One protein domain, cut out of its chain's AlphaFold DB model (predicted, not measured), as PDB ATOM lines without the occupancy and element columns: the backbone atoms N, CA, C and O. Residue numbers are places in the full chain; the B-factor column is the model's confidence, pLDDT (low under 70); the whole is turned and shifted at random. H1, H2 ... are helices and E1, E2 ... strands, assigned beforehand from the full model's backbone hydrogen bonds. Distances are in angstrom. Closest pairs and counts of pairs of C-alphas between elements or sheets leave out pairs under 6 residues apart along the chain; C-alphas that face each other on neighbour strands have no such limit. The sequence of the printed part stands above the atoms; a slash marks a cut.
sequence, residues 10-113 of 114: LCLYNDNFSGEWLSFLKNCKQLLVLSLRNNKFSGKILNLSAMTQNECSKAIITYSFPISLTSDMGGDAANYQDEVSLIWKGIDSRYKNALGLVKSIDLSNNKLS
ATOM      1  N   LEU A  10    -128.687 -70.281  46.708       88.06
ATOM      2  CA  LEU A  10    -128.508 -68.871  46.383       88.06
ATOM      3  C   LEU A  10    -128.746 -68.040  47.644       88.06
ATOM      4  O   LEU A  10    -129.881 -67.915  48.102       88.06
ATOM      5  N   CYS A  11    -127.674 -67.479  48.200       89.25
ATOM      6  CA  CYS A  11    -127.709 -66.634  49.392       89.25
ATOM      7  C   CYS A  11    -127.154 -65.247  49.047       89.25
ATOM      8  O   CYS A  11    -125.944 -65.078  48.941       89.25
ATOM      9  N   LEU A  12    -128.047 -64.278  48.856       88.69
ATOM     10  CA  LEU A  12    -127.754 -62.884  48.503       88.69
ATOM     11  C   LEU A  12    -128.506 -61.951  49.459       88.69
ATOM     12  O   LEU A  12    -129.358 -61.174  49.036       88.69
ATOM     13  N   TYR A  13    -128.305 -62.114  50.763       88.88
ATOM     14  CA  TYR A  13    -129.033 -61.354  51.779       88.88
ATOM     15  C   TYR A  13    -128.258 -60.102  52.212       88.88
ATOM     16  O   TYR A  13    -127.035 -60.083  52.160       88.88
ATOM     17  N   ASN A  14    -128.971 -59.095  52.730       91.94
ATOM     18  CA  ASN A  14    -128.402 -57.819  53.203       91.94
ATOM     19  C   ASN A  14    -127.692 -56.998  52.116       91.94
ATOM     20  O   ASN A  14    -126.718 -56.302  52.400       91.94
ATOM     21  N   ASP A  15    -128.218 -57.033  50.898       93.00
ATOM     22  CA  ASP A  15    -127.684 -56.285  49.768       93.00
ATOM     23  C   ASP A  15    -128.683 -55.228  49.268       93.00
ATOM     24  O   ASP A  15    -129.777 -55.021  49.798       93.00
ATOM     25  N   ASN A  16    -128.287 -54.491  48.232       95.12
ATOM     26  CA  ASN A  16    -129.135 -53.496  47.578       95.12
ATOM     27  C   ASN A  16    -129.733 -54.007  46.257       95.12
ATOM     28  O   ASN A  16    -130.111 -53.184  45.419       95.12
ATOM     29  N   PHE A  17    -129.825 -55.328  46.053       92.00
ATOM     30  CA  PHE A  17    -130.363 -55.879  44.810       92.00
ATOM     31  C   PHE A  17    -131.828 -55.485  44.625       92.00
ATOM     32  O   PHE A  17    -132.620 -55.443  45.566       92.00
ATOM     33  N   SER A  18    -132.186 -55.181  43.383       90.94
ATOM     34  CA  SER A  18    -133.519 -54.736  42.990       90.94
ATOM     35  C   SER A  18    -133.895 -55.335  41.644       90.94
ATOM     36  O   SER A  18    -133.022 -55.668  40.847       90.94
ATOM     37  N   GLY A  19    -135.188 -55.413  41.370       85.69
ATOM     38  CA  GLY A  19    -135.717 -55.973  40.134       85.69
ATOM     39  C   GLY A  19    -137.101 -56.557  40.364       85.69
ATOM     40  O   GLY A  19    -137.542 -56.703  41.510       85.69
ATOM     41  N   GLU A  20    -137.783 -56.868  39.268       80.75
ATOM     42  CA  GLU A  20    -139.029 -57.624  39.327       80.75
ATOM     43  C   GLU A  20    -138.751 -59.098  39.665       80.75
ATOM     44  O   GLU A  20    -137.639 -59.592  39.456       80.75
ATOM     45  N   TRP A  21    -139.742 -59.786  40.238       75.00
ATOM     46  CA  TRP A  21    -139.604 -61.166  40.704       75.00
ATOM     47  C   TRP A  21    -138.992 -62.111  39.651       75.00
ATOM     48  O   TRP A  21    -139.277 -62.051  38.455       75.00
ATOM     49  N   LEU A  22    -138.141 -63.016  40.136       69.56
ATOM     50  CA  LEU A  22    -137.124 -63.735  39.376       69.56
ATOM     51  C   LEU A  22    -137.703 -64.901  38.559       69.56
ATOM     52  O   LEU A  22    -137.615 -66.065  38.952       69.56
ATOM     53  N   SER A  23    -138.239 -64.610  37.374       70.44
ATOM     54  CA  SER A  23    -138.719 -65.627  36.422       70.44
ATOM     55  C   SER A  23    -137.663 -66.689  36.073       70.44
ATOM     56  O   SER A  23    -138.021 -67.827  35.765       70.44
ATOM     57  N   PHE A  24    -136.370 -66.365  36.198       72.06
ATOM     58  CA  PHE A  24    -135.269 -67.308  35.976       72.06
ATOM     59  C   PHE A  24    -135.278 -68.504  36.938       72.06
ATOM     60  O   PHE A  24    -134.798 -69.579  36.580       72.06
ATOM     61  N   LEU A  25    -135.858 -68.362  38.137       77.12
ATOM     62  CA  LEU A  25    -135.934 -69.454  39.109       77.12
ATOM     63  C   LEU A  25    -136.859 -70.582  38.650       77.12
ATOM     64  O   LEU A  25    -136.731 -71.703  39.135       77.12
ATOM     65  N   LYS A  26    -137.744 -70.327  37.677       77.75
ATOM     66  CA  LYS A  26    -138.656 -71.331  37.110       77.75
ATOM     67  C   LYS A  26    -137.922 -72.594  36.646       77.75
ATOM     68  O   LYS A  26    -138.452 -73.693  36.802       77.75
ATOM     69  N   ASN A  27    -136.713 -72.435  36.108       80.12
ATOM     70  CA  ASN A  27    -135.925 -73.537  35.559       80.12
ATOM     71  C   ASN A  27    -134.909 -74.109  36.571       80.12
ATOM     72  O   ASN A  27    -134.268 -75.117  36.285       80.12
ATOM     73  N   CYS A  28    -134.784 -73.534  37.776       84.12
ATOM     74  CA  CYS A  28    -133.875 -73.991  38.837       84.12
ATOM     75  C   CYS A  28    -134.476 -75.128  39.670       84.12
ATOM     76  O   CYS A  28    -134.657 -75.016  40.875       84.12
ATOM     77  N   LYS A  29    -134.784 -76.255  39.024       83.50
ATOM     78  CA  LYS A  29    -135.451 -77.419  39.640       83.50
ATOM     79  C   LYS A  29    -134.679 -78.069  40.794       83.50
ATOM     80  O   LYS A  29    -135.273 -78.794  41.579       83.50
ATOM     81  N   GLN A  30    -133.372 -77.825  40.880       83.31
ATOM     82  CA  GLN A  30    -132.499 -78.357  41.931       83.31
ATOM     83  C   GLN A  30    -132.300 -77.383  43.104       83.31
ATOM     84  O   GLN A  30    -131.465 -77.639  43.969       83.31
ATOM     85  N   LEU A  31    -133.028 -76.260  43.132       86.75
ATOM     86  CA  LEU A  31    -132.879 -75.241  44.163       86.75
ATOM     87  C   LEU A  31    -133.406 -75.739  45.515       86.75
ATOM     88  O   LEU A  31    -134.575 -76.088  45.666       86.75
ATOM     89  N   LEU A  32    -132.529 -75.712  46.509       88.56
ATOM     90  CA  LEU A  32    -132.787 -76.124  47.885       88.56
ATOM     91  C   LEU A  32    -132.880 -74.915  48.813       88.56
ATOM     92  O   LEU A  32    -133.771 -74.828  49.657       88.56
ATOM     93  N   VAL A  33    -131.978 -73.953  48.629       88.88
ATOM     94  CA  VAL A  33    -131.874 -72.770  49.479       88.88
ATOM     95  C   VAL A  33    -131.978 -71.507  48.636       88.88
ATOM     96  O   VAL A  33    -131.190 -71.301  47.715       88.88
ATOM     97  N   LEU A  34    -132.926 -70.643  48.993       89.69
ATOM     98  CA  LEU A  34    -133.075 -69.304  48.439       89.69
ATOM     99  C   LEU A  34    -133.177 -68.291  49.578       89.69
ATOM    100  O   LEU A  34    -134.205 -68.212  50.248       89.69
ATOM    101  N   SER A  35    -132.127 -67.502  49.786       91.31
ATOM    102  CA  SER A  35    -132.129 -66.383  50.725       91.31
ATOM    103  C   SER A  35    -131.850 -65.086  49.976       91.31
ATOM    104  O   SER A  35    -130.739 -64.856  49.504       91.31
ATOM    105  N   LEU A  36    -132.875 -64.245  49.861       91.31
ATOM    106  CA  LEU A  36    -132.827 -62.907  49.258       91.31
ATOM    107  C   LEU A  36    -133.231 -61.833  50.272       91.31
ATOM    108  O   LEU A  36    -133.650 -60.734  49.904       91.31
ATOM    109  N   ARG A  37    -133.170 -62.168  51.562       91.88
ATOM    110  CA  ARG A  37    -133.614 -61.314  52.660       91.88
ATOM    111  C   ARG A  37    -132.956 -59.935  52.621       91.88
ATOM    112  O   ARG A  37    -131.782 -59.825  52.288       91.88
ATOM    113  N   ASN A  38    -133.682 -58.913  53.072       94.56
ATOM    114  CA  ASN A  38    -133.167 -57.549  53.220       94.56
ATOM    115  C   ASN A  38    -132.600 -57.015  51.890       94.56
ATOM    116  O   ASN A  38    -131.441 -56.623  51.826       94.56
ATOM    117  N   ASN A  39    -133.425 -57.025  50.842       93.81
ATOM    118  CA  ASN A  39    -133.124 -56.454  49.525       93.81
ATOM    119  C   ASN A  39    -134.276 -55.537  49.073       93.81
ATOM    120  O   ASN A  39    -135.155 -55.154  49.846       93.81
ATOM    121  N   LYS A  40    -134.268 -55.129  47.803       95.19
ATOM    122  CA  LYS A  40    -135.258 -54.234  47.190       95.19
ATOM    123  C   LYS A  40    -136.014 -54.910  46.044       95.19
ATOM    124  O   LYS A  40    -136.517 -54.206  45.167       95.19
ATOM    125  N   PHE A  41    -136.099 -56.244  46.025       91.25
ATOM    126  CA  PHE A  41    -136.899 -56.958  45.027       91.25
ATOM    127  C   PHE A  41    -138.375 -56.594  45.166       91.25
ATOM    128  O   PHE A  41    -138.878 -56.431  46.279       91.25
ATOM    129  N   SER A  42    -139.062 -56.453  44.039       91.25
ATOM    130  CA  SER A  42    -140.456 -56.015  43.979       91.25
ATOM    131  C   SER A  42    -141.276 -56.851  43.004       91.25
ATOM    132  O   SER A  42    -140.730 -57.603  42.201       91.25
ATOM    133  N   GLY A  43    -142.596 -56.695  43.055       88.31
ATOM    134  CA  GLY A  43    -143.519 -57.411  42.178       88.31
ATOM    135  C   GLY A  43    -144.097 -58.664  42.826       88.31
ATOM    136  O   GLY A  43    -143.857 -58.953  44.002       88.31
ATOM    137  N   LYS A  44    -144.910 -59.381  42.050       87.00
ATOM    138  CA  LYS A  44    -145.649 -60.545  42.534       87.00
ATOM    139  C   LYS A  44    -144.748 -61.772  42.591       87.00
ATOM    140  O   LYS A  44    -143.992 -62.021  41.656       87.00
ATOM    141  N   ILE A  45    -144.878 -62.578  43.641       82.44
ATOM    142  CA  ILE A  45    -144.224 -63.887  43.723       82.44
ATOM    143  C   ILE A  45    -144.882 -64.817  42.697       82.44
ATOM    144  O   ILE A  45    -145.902 -65.459  42.941       82.44
ATOM    145  N   LEU A  46    -144.300 -64.855  41.503       69.94
ATOM    146  CA  LEU A  46    -144.745 -65.689  40.400       69.94
ATOM    147  C   LEU A  46    -143.898 -66.961  40.401       69.94
ATOM    148  O   LEU A  46    -142.812 -66.997  39.834       69.94
ATOM    149  N   ASN A  47    -144.437 -68.004  41.028       74.38
ATOM    150  CA  ASN A  47    -143.979 -69.390  40.936       74.38
ATOM    151  C   ASN A  47    -142.702 -69.766  41.731       74.38
ATOM    152  O   ASN A  47    -141.591 -69.353  41.416       74.38
ATOM    153  N   LEU A  48    -142.879 -70.659  42.714       77.25
ATOM    154  CA  LEU A  48    -141.824 -71.319  43.496       77.25
ATOM    155  C   LEU A  48    -141.767 -72.838  43.228       77.25
ATOM    156  O   LEU A  48    -141.260 -73.596  44.050       77.25
ATOM    157  N   SER A  49    -142.277 -73.309  42.081       78.06
ATOM    158  CA  SER A  49    -142.328 -74.739  41.721       78.06
ATOM    159  C   SER A  49    -140.960 -75.422  41.695       78.06
ATOM    160  O   SER A  49    -140.861 -76.635  41.843       78.06
ATOM    161  N   ALA A  50    -139.890 -74.645  41.517       72.44
ATOM    162  CA  ALA A  50    -138.517 -75.110  41.677       72.44
ATOM    163  C   ALA A  50    -138.264 -75.755  43.051       72.44
ATOM    164  O   ALA A  50    -137.487 -76.694  43.153       72.44
ATOM    165  N   MET A  51    -138.962 -75.296  44.092       78.31
ATOM    166  CA  MET A  51    -138.738 -75.709  45.479       78.31
ATOM    167  C   MET A  51    -139.777 -76.719  45.987       78.31
ATOM    168  O   MET A  51    -139.659 -77.237  47.100       78.31
ATOM    169  N   THR A  52    -140.780 -77.057  45.170       77.62
ATOM    170  CA  THR A  52    -141.852 -77.998  45.534       77.62
ATOM    171  C   THR A  52    -141.526 -79.460  45.208       77.62
ATOM    172  O   THR A  52    -142.278 -80.347  45.605       77.62
ATOM    173  N   GLN A  53    -140.411 -79.750  44.528       70.44
ATOM    174  CA  GLN A  53    -140.031 -81.123  44.163       70.44
ATOM    175  C   GLN A  53    -139.580 -81.929  45.381       70.44
ATOM    176  O   GLN A  53    -138.506 -81.693  45.923       70.44
ATOM    177  N   ASN A  54    -140.391 -82.886  45.828       62.00
ATOM    178  CA  ASN A  54    -140.101 -83.760  46.971       62.00
ATOM    179  C   ASN A  54    -139.293 -85.005  46.581       62.00
ATOM    180  O   ASN A  54    -139.616 -86.116  46.996       62.00
ATOM    181  N   GLU A  55    -138.241 -84.836  45.785       66.62
ATOM    182  CA  GLU A  55    -137.309 -85.938  45.569       66.62
ATOM    183  C   GLU A  55    -136.510 -86.193  46.852       66.62
ATOM    184  O   GLU A  55    -136.025 -85.260  47.501       66.62
ATOM    185  N   CYS A  56    -136.401 -87.470  47.237       57.66
ATOM    186  CA  CYS A  56    -135.610 -87.893  48.387       57.66
ATOM    187  C   CYS A  56    -134.137 -87.588  48.089       57.66
ATOM    188  O   CYS A  56    -133.466 -88.304  47.346       57.66
ATOM    189  N   SER A  57    -133.667 -86.456  48.601       68.62
ATOM    190  CA  SER A  57    -132.355 -85.916  48.278       68.62
ATOM    191  C   SER A  57    -131.290 -86.593  49.138       68.62
ATOM    192  O   SER A  57    -131.484 -86.813  50.336       68.62
ATOM    193  N   LYS A  58    -130.142 -86.936  48.538       77.69
ATOM    194  CA  LYS A  58    -128.971 -87.389  49.307       77.69
ATOM    195  C   LYS A  58    -128.604 -86.310  50.318       77.69
ATOM    196  O   LYS A  58    -128.569 -85.142  49.954       77.69
ATOM    197  N   ALA A  59    -128.271 -86.692  51.551       74.25
ATOM    198  CA  ALA A  59    -127.929 -85.712  52.581       74.25
ATOM    199  C   ALA A  59    -126.726 -84.833  52.195       74.25
ATOM    200  O   ALA A  59    -126.716 -83.626  52.440       74.25
ATOM    201  N   ILE A  60    -125.742 -85.446  51.532       75.88
ATOM    202  CA  ILE A  60    -124.517 -84.798  51.066       75.88
ATOM    203  C   ILE A  60    -124.635 -84.513  49.570       75.88
ATOM    204  O   ILE A  60    -124.957 -85.404  48.779       75.88
ATOM    205  N   ILE A  61    -124.308 -83.278  49.191       77.38
ATOM    206  CA  ILE A  61    -124.078 -82.878  47.805       77.38
ATOM    207  C   ILE A  61    -122.565 -82.809  47.598       77.38
ATOM    208  O   ILE A  61    -121.877 -82.055  48.286       77.38
ATOM    209  N   THR A  62    -122.068 -83.604  46.655       76.75
ATOM    210  CA  THR A  62    -120.649 -83.663  46.291       76.75
ATOM    211  C   THR A  62    -120.477 -83.138  44.877       76.75
ATOM    212  O   THR A  62    -121.170 -83.591  43.964       76.75
ATOM    213  N   TYR A  63    -119.534 -82.220  44.693       77.44
ATOM    214  CA  TYR A  63    -119.064 -81.808  43.377       77.44
ATOM    215  C   TYR A  63    -117.684 -82.409  43.167       77.44
ATOM    216  O   TYR A  63    -116.767 -82.155  43.948       77.44
ATOM    217  N   SER A  64    -117.563 -83.236  42.134       79.44
ATOM    218  CA  SER A  64    -116.299 -83.853  41.750       79.44
ATOM    219  C   SER A  64    -115.734 -83.094  40.562       79.44
ATOM    220  O   SER A  64    -116.423 -82.919  39.554       79.44
ATOM    221  N   PHE A  65    -114.484 -82.659  40.671       75.75
ATOM    222  CA  PHE A  65    -113.770 -82.020  39.570       75.75
ATOM    223  C   PHE A  65    -112.505 -82.822  39.259       75.75
ATOM    224  O   PHE A  65    -111.829 -83.281  40.187       75.75
ATOM    225  N   PRO A  66    -112.169 -83.001  37.972       73.69
ATOM    226  CA  PRO A  66    -110.924 -83.649  37.602       73.69
ATOM    227  C   PRO A  66    -109.749 -82.776  38.049       73.69
ATOM    228  O   PRO A  66    -109.683 -81.593  37.714       73.69
ATOM    229  N   ILE A  67    -108.810 -83.356  38.796       70.62
ATOM    230  CA  ILE A  67    -107.509 -82.731  39.015       70.62
ATOM    231  C   ILE A  67    -106.610 -83.131  37.843       70.62
ATOM    232  O   ILE A  67    -106.254 -84.299  37.688       70.62
ATOM    233  N   SER A  68    -106.206 -82.158  37.030       66.62
ATOM    234  CA  SER A  68    -105.172 -82.353  36.010       66.62
ATOM    235  C   SER A  68    -103.789 -82.166  36.638       66.62
ATOM    236  O   SER A  68    -103.197 -81.096  36.519       66.62
ATOM    237  N   LEU A  69    -103.269 -83.180  37.334       58.75
ATOM    238  CA  LEU A  69    -101.851 -83.211  37.707       58.75
ATOM    239  C   LEU A  69    -101.056 -83.864  36.577       58.75
ATOM    240  O   LEU A  69    -101.291 -85.010  36.201       58.75
ATOM    241  N   THR A  70    -100.110 -83.117  36.014       59.81
ATOM    242  CA  THR A  70     -99.140 -83.640  35.053       59.81
ATOM    243  C   THR A  70     -98.136 -84.527  35.790       59.81
ATOM    244  O   THR A  70     -97.172 -84.004  36.341       59.81
ATOM    245  N   SER A  71     -98.385 -85.837  35.859       58.41
ATOM    246  CA  SER A  71     -97.400 -86.939  35.751       58.41
ATOM    247  C   SER A  71     -97.910 -88.227  36.418       58.41
ATOM    248  O   SER A  71     -98.067 -88.298  37.631       58.41
ATOM    249  N   ASP A  72     -98.167 -89.240  35.585       61.16
ATOM    250  CA  ASP A  72     -97.973 -90.690  35.782       61.16
ATOM    251  C   ASP A  72     -98.454 -91.427  37.050       61.16
ATOM    252  O   ASP A  72     -98.214 -92.627  37.180       61.16
ATOM    253  N   MET A  73     -99.227 -90.808  37.938       60.28
ATOM    254  CA  MET A  73     -99.980 -91.517  38.979       60.28
ATOM    255  C   MET A  73    -101.450 -91.109  38.903       60.28
ATOM    256  O   MET A  73    -101.757 -89.923  38.827       60.28
ATOM    257  N   GLY A  74    -102.343 -92.106  38.843       59.38
ATOM    258  CA  GLY A  74    -103.777 -91.948  38.578       59.38
ATOM    259  C   GLY A  74    -104.384 -90.730  39.275       59.38
ATOM    260  O   GLY A  74    -104.310 -90.615  40.495       59.38
ATOM    261  N   GLY A  75    -104.938 -89.810  38.481       59.28
ATOM    262  CA  GLY A  75    -105.446 -88.532  38.972       59.28
ATOM    263  C   GLY A  75    -106.542 -88.726  40.015       59.28
ATOM    264  O   GLY A  75    -107.598 -89.281  39.711       59.28
ATOM    265  N   ASP A  76    -106.286 -88.263  41.235       66.88
ATOM    266  CA  ASP A  76    -107.263 -88.278  42.320       66.88
ATOM    267  C   ASP A  76    -108.319 -87.188  42.067       66.88
ATOM    268  O   ASP A  76    -107.989 -86.053  41.710       66.88
ATOM    269  N   ALA A  77    -109.607 -87.508  42.201       69.31
ATOM    270  CA  ALA A  77    -110.669 -86.522  42.003       69.31
ATOM    271  C   ALA A  77    -110.787 -85.616  43.239       69.31
ATOM    272  O   ALA A  77    -111.034 -86.099  44.348       69.31
ATOM    273  N   ALA A  78    -110.688 -84.294  43.058       72.06
ATOM    274  CA  ALA A  78    -111.040 -83.351  44.116       72.06
ATOM    275  C   ALA A  78    -112.554 -83.402  44.338       72.06
ATOM    276  O   ALA A  78    -113.332 -83.169  43.410       72.06
ATOM    277  N   ASN A  79    -112.965 -83.666  45.577       76.00
ATOM    278  CA  ASN A  79    -114.363 -83.621  45.987       76.00
ATOM    279  C   ASN A  79    -114.597 -82.401  46.874       76.00
ATOM    280  O   ASN A  79    -114.024 -82.300  47.958       76.00
ATOM    281  N   TYR A  80    -115.468 -81.498  46.432       70.00
ATOM    282  CA  TYR A  80    -115.975 -80.416  47.264       70.00
ATOM    283  C   TYR A  80    -117.333 -80.804  47.844       70.00
ATOM    284  O   TYR A  80    -118.233 -81.243  47.121       70.00
ATOM    285  N   GLN A  81    -117.463 -80.650  49.159       76.44
ATOM    286  CA  GLN A  81    -118.721 -80.821  49.874       76.44
ATOM    287  C   GLN A  81    -119.317 -79.443  50.143       76.44
ATOM    288  O   GLN A  81    -118.628 -78.571  50.669       76.44
ATOM    289  N   ASP A  82    -120.585 -79.261  49.778       73.25
ATOM    290  CA  ASP A  82    -121.263 -77.974  49.937       73.25
ATOM    291  C   ASP A  82    -121.428 -77.582  51.417       73.25
ATOM    292  O   ASP A  82    -121.727 -78.413  52.286       73.25
ATOM    293  N   GLU A  83    -121.302 -76.280  51.674       83.44
ATOM    294  CA  GLU A  83    -121.554 -75.641  52.964       83.44
ATOM    295  C   GLU A  83    -122.408 -74.386  52.747       83.44
ATOM    296  O   GLU A  83    -122.123 -73.570  51.871       83.44
ATOM    297  N   VAL A  84    -123.465 -74.222  53.548       83.31
ATOM    298  CA  VAL A  84    -124.291 -73.007  53.548       83.31
ATOM    299  C   VAL A  84    -124.520 -72.517  54.974       83.31
ATOM    300  O   VAL A  84    -124.699 -73.318  55.892       83.31
ATOM    301  N   SER A  85    -124.543 -71.199  55.157       85.94
ATOM    302  CA  SER A  85    -124.969 -70.566  56.409       85.94
ATOM    303  C   SER A  85    -126.398 -70.062  56.246       85.94
ATOM    304  O   SER A  85    -126.703 -69.356  55.284       85.94
ATOM    305  N   LEU A  86    -127.286 -70.469  57.148       83.44
ATOM    306  CA  LEU A  86    -128.703 -70.125  57.113       83.44
ATOM    307  C   LEU A  86    -129.129 -69.536  58.446       83.44
ATOM    308  O   LEU A  86    -128.860 -70.104  59.502       83.44
ATOM    309  N   ILE A  87    -129.886 -68.443  58.383       81.44
ATOM    310  CA  ILE A  87    -130.506 -67.856  59.565       81.44
ATOM    311  C   ILE A  87    -131.892 -68.474  59.738       81.44
ATOM    312  O   ILE A  87    -132.834 -68.120  59.031       81.44
ATOM    313  N   TRP A  88    -132.037 -69.370  60.711       75.06
ATOM    314  CA  TRP A  88    -133.327 -69.946  61.083       75.06
ATOM    315  C   TRP A  88    -133.749 -69.436  62.457       75.06
ATOM    316  O   TRP A  88    -133.042 -69.624  63.443       75.06
ATOM    317  N   LYS A  89    -134.906 -68.762  62.537       73.56
ATOM    318  CA  LYS A  89    -135.426 -68.160  63.784       73.56
ATOM    319  C   LYS A  89    -134.412 -67.253  64.509       73.56
ATOM    320  O   LYS A  89    -134.366 -67.218  65.733       73.56
ATOM    321  N   GLY A  90    -133.597 -66.523  63.748       77.19
ATOM    322  CA  GLY A  90    -132.566 -65.631  64.294       77.19
ATOM    323  C   GLY A  90    -131.261 -66.324  64.692       77.19
ATOM    324  O   GLY A  90    -130.356 -65.648  65.168       77.19
ATOM    325  N   ILE A  91    -131.140 -67.635  64.473       82.44
ATOM    326  CA  ILE A  91    -129.918 -68.397  64.725       82.44
ATOM    327  C   ILE A  91    -129.209 -68.627  63.398       82.44
ATOM    328  O   ILE A  91    -129.767 -69.264  62.505       82.44
ATOM    329  N   ASP A  92    -127.978 -68.135  63.287       86.12
ATOM    330  CA  ASP A  92    -127.087 -68.486  62.185       86.12
ATOM    331  C   ASP A  92    -126.559 -69.911  62.391       86.12
ATOM    332  O   ASP A  92    -125.879 -70.212  63.375       86.12
ATOM    333  N   SER A  93    -126.949 -70.806  61.491       86.44
ATOM    334  CA  SER A  93    -126.597 -72.219  61.511       86.44
ATOM    335  C   SER A  93    -125.833 -72.574  60.247       86.44
ATOM    336  O   SER A  93    -126.310 -72.360  59.131       86.44
ATOM    337  N   ARG A  94    -124.660 -73.185  60.426       87.19
ATOM    338  CA  ARG A  94    -123.875 -73.731  59.319       87.19
ATOM    339  C   ARG A  94    -124.299 -75.162  59.028       87.19
ATOM    340  O   ARG A  94    -124.199 -76.037  59.885       87.19
ATOM    341  N   TYR A  95    -124.737 -75.396  57.800       83.56
ATOM    342  CA  TYR A  95    -125.111 -76.705  57.291       83.56
ATOM    343  C   TYR A  95    -123.985 -77.231  56.411       83.56
ATOM    344  O   TYR A  95    -123.894 -76.909  55.228       83.56
ATOM    345  N   LYS A  96    -123.136 -78.065  57.010       83.94
ATOM    346  CA  LYS A  96    -122.095 -78.821  56.318       83.94
ATOM    347  C   LYS A  96    -122.559 -80.262  56.145       83.94
ATOM    348  O   LYS A  96    -123.080 -80.846  57.092       83.94
ATOM    349  N   ASN A  97    -122.379 -80.841  54.959       80.38
ATOM    350  CA  ASN A  97    -122.692 -82.255  54.674       80.38
ATOM    351  C   ASN A  97    -124.166 -82.660  54.888       80.38
ATOM    352  O   ASN A  97    -124.484 -83.844  54.961       80.38
ATOM    353  N   ALA A  98    -125.063 -81.682  54.976       81.75
ATOM    354  CA  ALA A  98    -126.494 -81.893  55.163       81.75
ATOM    355  C   ALA A  98    -127.343 -81.031  54.219       81.75
ATOM    356  O   ALA A  98    -128.566 -81.040  54.339       81.75
ATOM    357  N   LEU A  99    -126.724 -80.283  53.291       82.31
ATOM    358  CA  LEU A  99    -127.431 -79.339  52.419       82.31
ATOM    359  C   LEU A  99    -128.561 -80.013  51.635       82.31
ATOM    360  O   LEU A  99    -129.623 -79.421  51.482       82.31
ATOM    361  N   GLY A 100    -128.374 -81.261  51.199       82.81
ATOM    362  CA  GLY A 100    -129.414 -81.984  50.475       82.81
ATOM    363  C   GLY A 100    -130.661 -82.299  51.309       82.81
ATOM    364  O   GLY A 100    -131.706 -82.578  50.740       82.81
ATOM    365  N   LEU A 101    -130.598 -82.209  52.643       83.88
ATOM    366  CA  LEU A 101    -131.767 -82.356  53.521       83.88
ATOM    367  C   LEU A 101    -132.493 -81.033  53.787       83.88
ATOM    368  O   LEU A 101    -133.543 -81.028  54.428       83.88
ATOM    369  N   VAL A 102    -131.934 -79.905  53.350       83.12
ATOM    370  CA  VAL A 102    -132.449 -78.582  53.687       83.12
ATOM    371  C   VAL A 102    -133.271 -78.039  52.530       83.12
ATOM    372  O   VAL A 102    -132.807 -77.980  51.399       83.12
ATOM    373  N   LYS A 103    -134.480 -77.568  52.836       86.06
ATOM    374  CA  LYS A 103    -135.229 -76.664  51.963       86.06
ATOM    375  C   LYS A 103    -135.562 -75.399  52.727       86.06
ATOM    376  O   LYS A 103    -136.188 -75.474  53.781       86.06
ATOM    377  N   SER A 104    -135.143 -74.250  52.207       87.38
ATOM    378  CA  SER A 104    -135.334 -72.970  52.888       87.38
ATOM    379  C   SER A 104    -135.577 -71.834  51.907       87.38
ATOM    380  O   SER A 104    -134.834 -71.672  50.941       87.38
ATOM    381  N   ILE A 105    -136.594 -71.026  52.202       88.44
ATOM    382  CA  ILE A 105    -136.921 -69.797  51.479       88.44
ATOM    383  C   ILE A 105    -136.953 -68.653  52.481       88.44
ATOM    384  O   ILE A 105    -137.766 -68.665  53.404       88.44
ATOM    385  N   ASP A 106    -136.113 -67.648  52.261       90.00
ATOM    386  CA  ASP A 106    -136.165 -66.385  52.984       90.00
ATOM    387  C   ASP A 106    -136.200 -65.213  51.999       90.00
ATOM    388  O   ASP A 106    -135.210 -64.867  51.356       90.00
ATOM    389  N   LEU A 107    -137.381 -64.610  51.884       90.31
ATOM    390  CA  LEU A 107    -137.657 -63.441  51.045       90.31
ATOM    391  C   LEU A 107    -137.981 -62.207  51.893       90.31
ATOM    392  O   LEU A 107    -138.457 -61.197  51.370       90.31
ATOM    393  N   SER A 108    -137.778 -62.298  53.210       91.50
ATOM    394  CA  SER A 108    -138.208 -61.276  54.157       91.50
ATOM    395  C   SER A 108    -137.535 -59.928  53.892       91.50
ATOM    396  O   SER A 108    -136.428 -59.855  53.356       91.50
ATOM    397  N   ASN A 109    -138.217 -58.840  54.260       93.81
ATOM    398  CA  ASN A 109    -137.733 -57.472  54.050       93.81
ATOM    399  C   ASN A 109    -137.352 -57.189  52.579       93.81
ATOM    400  O   ASN A 109    -136.250 -56.744  52.267       93.81
ATOM    401  N   ASN A 110    -138.289 -57.499  51.685       93.31
ATOM    402  CA  ASN A 110    -138.325 -57.055  50.294       93.31
ATOM    403  C   ASN A 110    -139.653 -56.320  50.039       93.31
ATOM    404  O   ASN A 110    -140.497 -56.209  50.928       93.31
ATOM    405  N   LYS A 111    -139.869 -55.839  48.813       94.06
ATOM    406  CA  LYS A 111    -141.097 -55.159  48.363       94.06
ATOM    407  C   LYS A 111    -142.009 -56.093  47.551       94.06
ATOM    408  O   LYS A 111    -142.630 -55.670  46.576       94.06
ATOM    409  N   LEU A 112    -142.020 -57.374  47.907       90.00
ATOM    410  CA  LEU A 112    -142.756 -58.419  47.196       90.00
ATOM    411  C   LEU A 112    -144.222 -58.470  47.633       90.00
ATOM    412  O   LEU A 112    -144.541 -58.201  48.790       90.00
ATOM    413  N   SER A 113    -145.096 -58.861  46.711       87.75
ATOM    414  CA  SER A 113    -146.519 -59.107  46.961       87.75
ATOM    415  C   SER A 113    -146.926 -60.535  46.578       87.75
ATOM    416  O   SER A 113    -146.271 -61.184  45.758       87.75
TER     417      SER A 113
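What this domain is: This is residues 10 to 113 of the 114 residues of an uncharacterized protein of Citrus unshiu (UniProt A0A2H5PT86). Three short turns of the chain stack side by side as a small solenoid: residues 10 to 20 with E1, then E2 with E3, then E8 with E9. From this body a long, thin arm, the hairpin of E4 and E5, reaches away, its tip residues 69 to 74 standing free, while E5 runs on into E6, whose hairpin with E7 folds back beside the body near E2 and E8. The printed part has 104 residues with one named helix and nine named strands, in the order E1 H1 E2 E3 E4 E5 E6 E7 E8 E9; under half of the residues are in these elements, and the class is mostly strand. The sheets E1 E3 E9 and E2 E8 are parallel, E4 E5 and E6 E7 antiparallel. The whole is loose, with a radius of gyration of the C-alphas of 17.3 A, and only just elongated, spanning 58 by 29 by 28 A, the arm making the length.

Where its parts are: Start at C-alpha 18, at (-133.519, -54.736, 42.990), where E1 runs over residues 18 to 20. Next come the helix H1, residues 23 to 27, E2, residues 33 to 35, and E3, residues 40 to 44, 13.0 A long. Find C-alpha 62 at (-120.649, -83.663, 46.291), where E4, residues 62 to 65, begins; E5 returns over residues 78 to 81. E6, residues 83 to 88, is 15.4 A long and E7, residues 91 to 96, 15.5 A. E8 holds residues 104 to 106, and E9, residues 111 to 113, ends at (-146.519, -59.107, 46.961).

How they stand to each other: Look first at inner strand E3, with edge strands E1 and E9. Its pairing is staggered: residues 40 to 42 pair with E1, where N 42 and O 19 are 3.0 A apart, and 42 to 44 with E9, where N 111 and O 41 are 2.8 A apart. E2 and E8 are parallel at 11 degrees, N 106 and O 34 being 2.8 A apart; residues 10 to 11 pair in parallel with residues 34 to 35 of E2. E6 is near E2 and E8. In its hairpin with E7, N 93 and O 86 are 2.8 A apart; in the hairpin of E4 and E5, N 63 and O 80 are 2.9 A apart. E5 runs on into E6 at 6 degrees. H1 is not on the sheet of E3; its one O i to N i+4 pair is not within hydrogen-bond range, but 2 of 2 O i to N i+3 pairs are.

The domain as a whole: The C-alphas of Asp 72 and Ser 113 are the two farthest apart, at 59.0 A. The printed part has no cut. The links E3 to E4 and E4 to E5 are long, with 17 and 12 residues. The mean pLDDT of the printed part is 80.3; look for values under 70 at residues 22, 46, 54 to 57 and 68 to 77.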